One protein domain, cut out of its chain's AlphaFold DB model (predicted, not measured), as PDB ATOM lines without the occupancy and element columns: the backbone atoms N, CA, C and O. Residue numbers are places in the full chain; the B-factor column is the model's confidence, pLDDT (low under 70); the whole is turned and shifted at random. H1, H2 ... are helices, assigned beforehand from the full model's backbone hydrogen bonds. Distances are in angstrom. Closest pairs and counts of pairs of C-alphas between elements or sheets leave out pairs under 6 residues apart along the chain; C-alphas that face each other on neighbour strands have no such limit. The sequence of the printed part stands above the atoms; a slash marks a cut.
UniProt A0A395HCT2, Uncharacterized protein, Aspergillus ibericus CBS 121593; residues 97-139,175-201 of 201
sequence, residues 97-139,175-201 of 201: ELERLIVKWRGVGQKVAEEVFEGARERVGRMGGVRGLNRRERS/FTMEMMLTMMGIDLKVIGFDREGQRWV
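This is residues 97 to 139 and 175 to 201 of the 201 residues of an uncharacterized protein of Aspergillus ibericus CBS 121593 (UniProt A0A395HCT2). One long helix, H1, makes the long axis, and three short helices sit along one side of it: H4 beside residues 106 to 110, H3 crossing it at residues 113 to 120, and H2 making a corner at its last part. After H4 the chain folds back on itself, with residues 193 to 194 paired antiparallel with residues 199 to 200. The printed part has 70 residues with four named helices, H1 to H4 in chain order, and no named strand; its class is all helix. It is elongated, spanning 44 by 23 by 19 A, and only just loose, close to compact, with a radius of gyration of the C-alphas of 13.6 A.

Find C-alpha 97 at (-8.615, 12.932, -63.880); from there H1, residues 97 to 126, runs 43.1 A to C-alpha 126 at (18.208, -8.614, -37.991), with a kink of 28 degrees near residue 116. H2, residues 129 to 139, covers 15.8 A. After the cut come H3, residues 177 to 183, and H4, residues 188 to 191, which ends at (-3.128, -0.448, -53.709).

H1 is the hub. Look at Val 124 and Leu 133, whose C-alphas are the closest of H1 and H2 at 6.1 A: these helices only just touch, with 3 pairs of C-alphas within 8 A, only at the corner, about perpendicular at 81 degrees. H3 touches H1, closest at C-alphas 177 and 117, 6.6 A apart, about perpendicular at 85 degrees. H4 touches H1 at C-alphas 191 and 106, their closest, 5.7 A apart. H2 is apart from H3 and H4. Every O i to N i+4 pair is within hydrogen-bond range in H3, 25 of 26 in H1 and 6 of 7 in H2; H4 is too short for one.

The farthest C-alphas, of Glu 97 and Gly 128, are 44.9 A apart. Residues 140 to 174 are not printed, and the gap from C-alpha 139 to C-alpha 175 is 18.4 A. The links H1 to H2 and H3 to H4 are tight. Residues 136 to 139 have pLDDT under 70.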
ATOM      1  N   GLU A  97      -9.805  12.434 -64.572       94.44
ATOM      2  CA  GLU A  97      -8.615  12.932 -63.880       94.44
ATOM      3  C   GLU A  97      -8.378  12.166 -62.579       94.44
ATOM      4  O   GLU A  97      -7.240  11.814 -62.274       94.44
ATOM      5  N   LEU A  98      -9.443  11.855 -61.831       95.38
ATOM      6  CA  LEU A  98      -9.352  11.014 -60.641       95.38
ATOM      7  C   LEU A  98      -8.817   9.624 -60.992       95.38
ATOM      8  O   LEU A  98      -7.905   9.163 -60.317       95.38
ATOM      9  N   GLU A  99      -9.287   9.001 -62.071       94.38
ATOM     10  CA  GLU A  99      -8.762   7.720 -62.565       94.38
ATOM     11  C   GLU A  99      -7.269   7.800 -62.905       94.38
ATOM     12  O   GLU A  99      -6.475   6.971 -62.452       94.38
ATOM     13  N   ARG A 100      -6.847   8.842 -63.638       96.38
ATOM     14  CA  ARG A 100      -5.424   9.070 -63.946       96.38
ATOM     15  C   ARG A 100      -4.588   9.240 -62.682       96.38
ATOM     16  O   ARG A 100      -3.492   8.684 -62.583       96.38
ATOM     17  N   LEU A 101      -5.089  10.007 -61.717       97.25
ATOM     18  CA  LEU A 101      -4.420  10.215 -60.440       97.25
ATOM     19  C   LEU A 101      -4.375   8.930 -59.617       97.25
ATOM     20  O   LEU A 101      -3.334   8.662 -59.030       97.25
ATOM     21  N   ILE A 102      -5.437   8.124 -59.607       95.50
ATOM     22  CA  ILE A 102      -5.461   6.819 -58.941       95.50
ATOM     23  C   ILE A 102      -4.356   5.938 -59.513       95.50
ATOM     24  O   ILE A 102      -3.524   5.465 -58.749       95.50
ATOM     25  N   VAL A 103      -4.264   5.796 -60.838       96.00
ATOM     26  CA  VAL A 103      -3.204   4.995 -61.474       96.00
ATOM     27  C   VAL A 103      -1.816   5.534 -61.125       96.00
ATOM     28  O   VAL A 103      -0.924   4.772 -60.749       96.00
ATOM     29  N   LYS A 104      -1.628   6.856 -61.194       97.56
ATOM     30  CA  LYS A 104      -0.342   7.488 -60.883       97.56
ATOM     31  C   LYS A 104       0.065   7.276 -59.425       97.56
ATOM     32  O   LYS A 104       1.199   6.887 -59.162       97.56
ATOM     33  N   TRP A 105      -0.836   7.545 -58.484       96.94
ATOM     34  CA  TRP A 105      -0.562   7.419 -57.054       96.94
ATOM     35  C   TRP A 105      -0.440   5.969 -56.618       96.94
ATOM     36  O   TRP A 105       0.420   5.671 -55.796       96.94
ATOM     37  N   ARG A 106      -1.216   5.066 -57.219       96.25
ATOM     38  CA  ARG A 106      -1.062   3.627 -57.037       96.25
ATOM     39  C   ARG A 106       0.325   3.171 -57.478       96.25
ATOM     40  O   ARG A 106       1.030   2.572 -56.680       96.25
ATOM     41  N   GLY A 107       0.769   3.545 -58.679       95.50
ATOM     42  CA  GLY A 107       2.104   3.186 -59.168       95.50
ATOM     43  C   GLY A 107       3.247   3.782 -58.336       95.50
ATOM     44  O   GLY A 107       4.260   3.123 -58.122       95.50
ATOM     45  N   VAL A 108       3.098   5.013 -57.834       96.62
ATOM     46  CA  VAL A 108       4.076   5.598 -56.895       96.62
ATOM     47  C   VAL A 108       4.072   4.837 -55.568       96.62
ATOM     48  O   VAL A 108       5.139   4.506 -55.067       96.62
ATOM     49  N   GLY A 109       2.895   4.531 -55.021       94.44
ATOM     50  CA  GLY A 109       2.757   3.781 -53.774       94.44
ATOM     51  C   GLY A 109       3.362   2.381 -53.859       94.44
ATOM     52  O   GLY A 109       4.065   1.983 -52.940       94.44
ATOM     53  N   GLN A 110       3.158   1.676 -54.972       94.75
ATOM     54  CA  GLN A 110       3.735   0.350 -55.219       94.75
ATOM     55  C   GLN A 110       5.265   0.385 -55.228       94.75
ATOM     56  O   GLN A 110       5.894  -0.373 -54.503       94.75
ATOM     57  N   LYS A 111       5.862   1.332 -55.962       95.19
ATOM     58  CA  LYS A 111       7.325   1.505 -56.001       95.19
ATOM     59  C   LYS A 111       7.906   1.839 -54.633       95.19
ATOM     60  O   LYS A 111       8.906   1.266 -54.224       95.19
ATOM     61  N   VAL A 112       7.260   2.759 -53.916       95.31
ATOM     62  CA  VAL A 112       7.684   3.118 -52.558       95.31
ATOM     63  C   VAL A 112       7.556   1.914 -51.625       95.31
ATOM     64  O   VAL A 112       8.435   1.695 -50.801       95.31
ATOM     65  N   ALA A 113       6.494   1.116 -51.755       94.12
ATOM     66  CA  ALA A 113       6.328  -0.099 -50.969       94.12
ATOM     67  C   ALA A 113       7.426  -1.129 -51.271       94.12
ATOM     68  O   ALA A 113       7.958  -1.698 -50.327       94.12
ATOM     69  N   GLU A 114       7.812  -1.328 -52.533       92.94
ATOM     70  CA  GLU A 114       8.935  -2.201 -52.916       92.94
ATOM     71  C   GLU A 114      10.258  -1.737 -52.287       92.94
ATOM     72  O   GLU A 114      10.921  -2.519 -51.606       92.94
ATOM     73  N   GLU A 115      10.595  -0.450 -52.417       94.12
ATOM     74  CA  GLU A 115      11.827   0.118 -51.847       94.12
ATOM     75  C   GLU A 115      11.856   0.026 -50.312       94.12
ATOM     76  O   GLU A 115      12.878  -0.301 -49.700       94.12
ATOM     77  N   VAL A 116      10.726   0.302 -49.653       93.69
ATOM     78  CA  VAL A 116      10.632   0.227 -48.189       93.69
ATOM     79  C   VAL A 116      10.624  -1.224 -47.706       93.69
ATOM     80  O   VAL A 116      11.164  -1.498 -46.629       93.69
ATOM     81  N   PHE A 117      10.064  -2.149 -48.487       92.94
ATOM     82  CA  PHE A 117       9.988  -3.567 -48.155       92.94
ATOM     83  C   PHE A 117      11.364  -4.221 -48.092       92.94
ATOM     84  O   PHE A 117      11.627  -4.950 -47.138       92.94
ATOM     85  N   GLU A 118      12.274  -3.915 -49.019       91.81
ATOM     86  CA  GLU A 118      13.652  -4.424 -48.975       91.81
ATOM     87  C   GLU A 118      14.347  -4.045 -47.658       91.81
ATOM     88  O   GLU A 118      14.866  -4.901 -46.932       91.81
ATOM     89  N   GLY A 119      14.273  -2.763 -47.288       90.56
ATOM     90  CA  GLY A 119      14.839  -2.276 -46.032       90.56
ATOM     91  C   GLY A 119      14.111  -2.812 -44.793       90.56
ATOM     92  O   GLY A 119      14.735  -3.039 -43.754       90.56
ATOM     93  N   ALA A 120      12.792  -3.010 -44.867       91.06
ATOM     94  CA  ALA A 120      12.008  -3.591 -43.781       91.06
ATOM     95  C   ALA A 120      12.362  -5.066 -43.566       91.06
ATOM     96  O   ALA A 120      12.656  -5.443 -42.433       91.06
ATOM     97  N   ARG A 121      12.442  -5.864 -44.633       90.88
ATOM     98  CA  ARG A 121      12.802  -7.285 -44.587       90.88
ATOM     99  C   ARG A 121      14.188  -7.502 -43.987       90.88
ATOM    100  O   ARG A 121      14.338  -8.354 -43.118       90.88
ATOM    101  N   GLU A 122      15.178  -6.688 -44.351       90.19
ATOM    102  CA  GLU A 122      16.521  -6.764 -43.755       90.19
ATOM    103  C   GLU A 122      16.509  -6.419 -42.249       90.19
ATOM    104  O   GLU A 122      17.167  -7.071 -41.436       90.19
ATOM    105  N   ARG A 123      15.738  -5.400 -41.837       88.12
ATOM    106  CA  ARG A 123      15.570  -5.056 -40.413       88.12
ATOM    107  C   ARG A 123      14.857  -6.158 -39.633       88.12
ATOM    108  O   ARG A 123      15.268  -6.438 -38.510       88.12
ATOM    109  N   VAL A 124      13.828  -6.769 -40.215       88.69
ATOM    110  CA  VAL A 124      13.092  -7.889 -39.615       88.69
ATOM    111  C   VAL A 124      13.996  -9.115 -39.498       88.69
ATOM    112  O   VAL A 124      14.057  -9.716 -38.431       88.69
ATOM    113  N   GLY A 125      14.808  -9.409 -40.517       87.56
ATOM    114  CA  GLY A 125      15.846 -10.444 -40.452       87.56
ATOM    115  C   GLY A 125      16.832 -10.216 -39.301       87.56
ATOM    116  O   GLY A 125      17.036 -11.108 -38.482       87.56
ATOM    117  N   ARG A 126      17.356  -8.989 -39.144       88.38
ATOM    118  CA  ARG A 126      18.208  -8.614 -37.991       88.38
ATOM    119  C   ARG A 126      17.504  -8.738 -36.639       88.38
ATOM    120  O   ARG A 126      18.171  -8.915 -35.625       88.38
ATOM    121  N   MET A 127      16.179  -8.610 -36.614       83.62
ATOM    122  CA  MET A 127      15.373  -8.723 -35.400       83.62
ATOM    123  C   MET A 127      15.051 -10.182 -35.033       83.62
ATOM    124  O   MET A 127      14.416 -10.402 -34.008       83.62
ATOM    125  N   GLY A 128      15.512 -11.169 -35.811       86.38
ATOM    126  CA  GLY A 128      15.195 -12.586 -35.602       86.38
ATOM    127  C   GLY A 128      13.961 -13.052 -36.378       86.38
ATOM    128  O   GLY A 128      13.214 -13.897 -35.894       86.38
ATOM    129  N   GLY A 129      13.711 -12.468 -37.555       86.50
ATOM    130  CA  GLY A 129      12.589 -12.823 -38.425       86.50
ATOM    131  C   GLY A 129      11.240 -12.287 -37.935       86.50
ATOM    132  O   GLY A 129      11.166 -11.425 -37.051       86.50
ATOM    133  N   VAL A 130      10.151 -12.798 -38.517       81.81
ATOM    134  CA  VAL A 130       8.781 -12.376 -38.174       81.81
ATOM    135  C   VAL A 130       8.454 -12.670 -36.706       81.81
ATOM    136  O   VAL A 130       7.817 -11.843 -36.060       81.81
ATOM    137  N   ARG A 131       8.996 -13.744 -36.113       81.94
ATOM    138  CA  ARG A 131       8.884 -14.020 -34.664       81.94
ATOM    139  C   ARG A 131       9.481 -12.904 -33.798       81.94
ATOM    140  O   ARG A 131       8.883 -12.513 -32.793       81.94
ATOM    141  N   GLY A 132      10.637 -12.366 -34.184       81.50
ATOM    142  CA  GLY A 132      11.267 -11.236 -33.500       81.50
ATOM    143  C   GLY A 132      10.478  -9.935 -33.636       81.50
ATOM    144  O   GLY A 132      10.327  -9.190 -32.661       81.50
ATOM    145  N   LEU A 133       9.911  -9.699 -34.822       78.12
ATOM    146  CA  LEU A 133       9.004  -8.582 -35.075       78.12
ATOM    147  C   LEU A 133       7.712  -8.703 -34.256       78.12
ATOM    148  O   LEU A 133       7.366  -7.746 -33.578       78.12
ATOM    149  N   ASN A 134       7.055  -9.864 -34.241       79.75
ATOM    150  CA  ASN A 134       5.812 -10.134 -33.506       79.75
ATOM    151  C   ASN A 134       6.016 -10.047 -31.981       79.75
ATOM    152  O   ASN A 134       5.213  -9.453 -31.265       79.75
ATOM    153  N   ARG A 135       7.153 -10.541 -31.462       76.19
ATOM    154  CA  ARG A 135       7.547 -10.338 -30.052       76.19
ATOM    155  C   ARG A 135       7.624  -8.854 -29.698       76.19
ATOM    156  O   ARG A 135       7.269  -8.459 -28.590       76.19
ATOM    157  N   ARG A 136       8.098  -8.038 -30.637       64.50
ATOM    158  CA  ARG A 136       8.208  -6.595 -30.473       64.50
ATOM    159  C   ARG A 136       6.873  -5.883 -30.703       64.50
ATOM    160  O   ARG A 136       6.567  -4.985 -29.938       64.50
ATOM    161  N   GLU A 137       6.067  -6.288 -31.676       62.69
ATOM    162  CA  GLU A 137       4.715  -5.776 -31.950       62.69
ATOM    163  C   GLU A 137       3.786  -5.948 -30.746       62.69
ATOM    164  O   GLU A 137       3.151  -4.982 -30.329       62.69
ATOM    165  N   ARG A 138       3.826  -7.115 -30.090       61.22
ATOM    166  CA  ARG A 138       3.153  -7.359 -28.800       61.22
ATOM    167  C   ARG A 138       3.627  -6.417 -27.691       61.22
ATOM    168  O   ARG A 138       2.873  -6.086 -26.790       61.22
ATOM    169  N   SER A 139       4.873  -5.946 -27.761       54.66
ATOM    170  CA  SER A 139       5.397  -4.923 -26.850       54.66
ATOM    171  C   SER A 139       5.006  -3.492 -27.253       54.66
ATOM    172  O   SER A 139       5.127  -2.598 -26.417       54.66
ATOM    173  N   PHE A 175       8.867 -12.707 -43.855       87.94
ATOM    174  CA  PHE A 175       8.254 -11.386 -43.830       87.94
ATOM    175  C   PHE A 175       7.713 -11.048 -45.222       87.94
ATOM    176  O   PHE A 175       8.490 -10.767 -46.134       87.94
ATOM    177  N   THR A 176       6.389 -11.084 -45.383       90.75
ATOM    178  CA  THR A 176       5.712 -10.843 -46.659       90.75
ATOM    179  C   THR A 176       5.350  -9.376 -46.852       90.75
ATOM    180  O   THR A 176       5.183  -8.606 -45.900       90.75
ATOM    181  N   MET A 177       5.201  -8.974 -48.116       90.19
ATOM    182  CA  MET A 177       4.791  -7.611 -48.452       90.19
ATOM    183  C   MET A 177       3.382  -7.308 -47.929       90.19
ATOM    184  O   MET A 177       3.136  -6.204 -47.452       90.19
ATOM    185  N   GLU A 178       2.488  -8.302 -47.921       91.00
ATOM    186  CA  GLU A 178       1.171  -8.206 -47.281       91.00
ATOM    187  C   GLU A 178       1.273  -7.822 -45.799       91.00
ATOM    188  O   GLU A 178       0.579  -6.900 -45.360       91.00
ATOM    189  N   MET A 179       2.141  -8.498 -45.036       88.56
ATOM    190  CA  MET A 179       2.320  -8.243 -43.604       88.56
ATOM    191  C   MET A 179       2.776  -6.800 -43.366       88.56
ATOM    192  O   MET A 179       2.237  -6.099 -42.511       88.56
ATOM    193  N   MET A 180       3.718  -6.320 -44.186       91.38
ATOM    194  CA  MET A 180       4.181  -4.933 -44.136       91.38
ATOM    195  C   MET A 180       3.061  -3.933 -44.457       91.38
ATOM    196  O   MET A 180       2.887  -2.954 -43.734       91.38
ATOM    197  N   LEU A 181       2.318  -4.150 -45.546       92.88
ATOM    198  CA  LEU A 181       1.252  -3.242 -45.981       92.88
ATOM    199  C   LEU A 181       0.120  -3.178 -44.949       92.88
ATOM    200  O   LEU A 181      -0.355  -2.087 -44.624       92.88
ATOM    201  N   THR A 182      -0.239  -4.328 -44.377       90.25
ATOM    202  CA  THR A 182      -1.225  -4.436 -43.295       90.25
ATOM    203  C   THR A 182      -0.753  -3.684 -42.052       90.25
ATOM    204  O   THR A 182      -1.508  -2.884 -41.500       90.25
ATOM    205  N   MET A 183       0.520  -3.833 -41.668       86.69
ATOM    206  CA  MET A 183       1.125  -3.106 -40.544       86.69
ATOM    207  C   MET A 183       1.149  -1.582 -40.758       86.69
ATOM    208  O   MET A 183       1.051  -0.815 -39.803       86.69
ATOM    209  N   MET A 184       1.245  -1.119 -42.008       87.44
ATOM    210  CA  MET A 184       1.165   0.307 -42.355       87.44
ATOM    211  C   MET A 184      -0.275   0.836 -42.477       87.44
ATOM    212  O   MET A 184      -0.460   2.018 -42.776       87.44
ATOM    213  N   GLY A 185      -1.292  -0.006 -42.264       91.31
ATOM    214  CA  GLY A 185      -2.702   0.370 -42.399       91.31
ATOM    215  C   GLY A 185      -3.128   0.634 -43.847       91.31
ATOM    216  O   GLY A 185      -4.044   1.421 -44.089       91.31
ATOM    217  N   ILE A 186      -2.449   0.020 -44.819       91.94
ATOM    218  CA  ILE A 186      -2.754   0.163 -46.243       91.94
ATOM    219  C   ILE A 186      -3.695  -0.969 -46.657       91.94
ATOM    220  O   ILE A 186      -3.339  -2.141 -46.573       91.94
ATOM    221  N   ASP A 187      -4.886  -0.625 -47.151       91.88
ATOM    222  CA  ASP A 187      -5.818  -1.615 -47.697       91.88
ATOM    223  C   ASP A 187      -5.266  -2.197 -49.010       91.88
ATOM    224  O   ASP A 187      -5.034  -1.484 -49.996       91.88
ATOM    225  N   LEU A 188      -5.096  -3.520 -49.018       92.31
ATOM    226  CA  LEU A 188      -4.630  -4.320 -50.150       92.31
ATOM    227  C   LEU A 188      -5.468  -4.055 -51.409       92.31
ATOM    228  O   LEU A 188      -4.920  -4.018 -52.508       92.31
ATOM    229  N   LYS A 189      -6.773  -3.784 -51.271       91.38
ATOM    230  CA  LYS A 189      -7.654  -3.461 -52.406       91.38
ATOM    231  C   LYS A 189      -7.360  -2.089 -53.004       91.38
ATOM    232  O   LYS A 189      -7.440  -1.925 -54.218       91.38
ATOM    233  N   VAL A 190      -6.999  -1.112 -52.173       92.25
ATOM    234  CA  VAL A 190      -6.736   0.272 -52.604       92.25
ATOM    235  C   VAL A 190      -5.442   0.356 -53.410       92.25
ATOM    236  O   VAL A 190      -5.390   1.040 -54.433       92.25
ATOM    237  N   ILE A 191      -4.404  -0.366 -52.983       92.12
ATOM    238  CA  ILE A 191      -3.128  -0.448 -53.709       92.12
ATOM    239  C   ILE A 191      -3.100  -1.597 -54.736       92.12
ATOM    240  O   ILE A 191      -2.189  -1.672 -55.561       92.12
ATOM    241  N   GLY A 192      -4.131  -2.447 -54.741       90.88
ATOM    242  CA  GLY A 192      -4.328  -3.626 -55.588       90.88
ATOM    243  C   GLY A 192      -3.195  -4.648 -55.471       90.88
ATOM    244  O   GLY A 192      -2.501  -4.925 -56.447       90.88
ATOM    245  N   PHE A 193      -2.973  -5.153 -54.266       92.50
ATOM    246  CA  PHE A 193      -2.055  -6.255 -53.993       92.50
ATOM    247  C   PHE A 193      -2.848  -7.564 -53.859       92.50
ATOM    248  O   PHE A 193      -3.825  -7.619 -53.112       92.50
ATOM    249  N   ASP A 194      -2.439  -8.601 -54.591       92.25
ATOM    250  CA  ASP A 194      -2.993  -9.954 -54.510       92.25
ATOM    251  C   ASP A 194      -2.285 -10.750 -53.411       92.25
ATOM    252  O   ASP A 194      -1.082 -11.006 -53.498       92.25
ATOM    253  N   ARG A 195      -3.047 -11.158 -52.392       88.44
ATOM    254  CA  ARG A 195      -2.554 -11.937 -51.250       88.44
ATOM    255  C   ARG A 195      -2.032 -13.308 -51.671       88.44
ATOM    256  O   ARG A 195      -0.977 -13.727 -51.201       88.44
ATOM    257  N   GLU A 196      -2.768 -13.995 -52.539       86.06
ATOM    258  CA  GLU A 196      -2.467 -15.380 -52.918       86.06
ATOM    259  C   GLU A 196      -1.223 -15.444 -53.801       86.06
ATOM    260  O   GLU A 196      -0.369 -16.309 -53.642       86.06
ATOM    261  N   GLY A 197      -1.099 -14.485 -54.715       82.56
ATOM    262  CA  GLY A 197       0.021 -14.410 -55.635       82.56
ATOM    263  C   GLY A 197       1.203 -13.558 -55.205       82.56
ATOM    264  O   GLY A 197       2.140 -13.457 -55.994       82.56
ATOM    265  N   GLN A 198       1.128 -12.894 -54.046       85.12
ATOM    266  CA  GLN A 198       2.134 -11.948 -53.543       85.12
ATOM    267  C   GLN A 198       2.618 -10.954 -54.621       85.12
ATOM    268  O   GLN A 198       3.814 -10.698 -54.766       85.12
ATOM    269  N   ARG A 199       1.687 -10.417 -55.422       87.62
ATOM    270  CA  ARG A 199       1.993  -9.550 -56.573       87.62
ATOM    271  C   ARG A 199       0.975  -8.427 -56.744       87.62
ATOM    272  O   ARG A 199      -0.161  -8.522 -56.285       87.62
ATOM    273  N   TRP A 200       1.363  -7.381 -57.463       92.00
ATOM    274  CA  TRP A 200       0.454  -6.308 -57.869       92.00
ATOM    275  C   TRP A 200      -0.535  -6.782 -58.949       92.00
ATOM    276  O   TRP A 200      -0.149  -7.535 -59.846       92.00
ATOM    277  N   VAL A 201      -1.791  -6.322 -58.872       83.38
ATOM    278  CA  VAL A 201      -2.883  -6.609 -59.838       83.38
ATOM    279  C   VAL A 201      -3.169  -5.440 -60.764       83.38
ATOM    280  O   VAL A 201      -3.087  -4.284 -60.299       83.38
TER     281      VAL A 201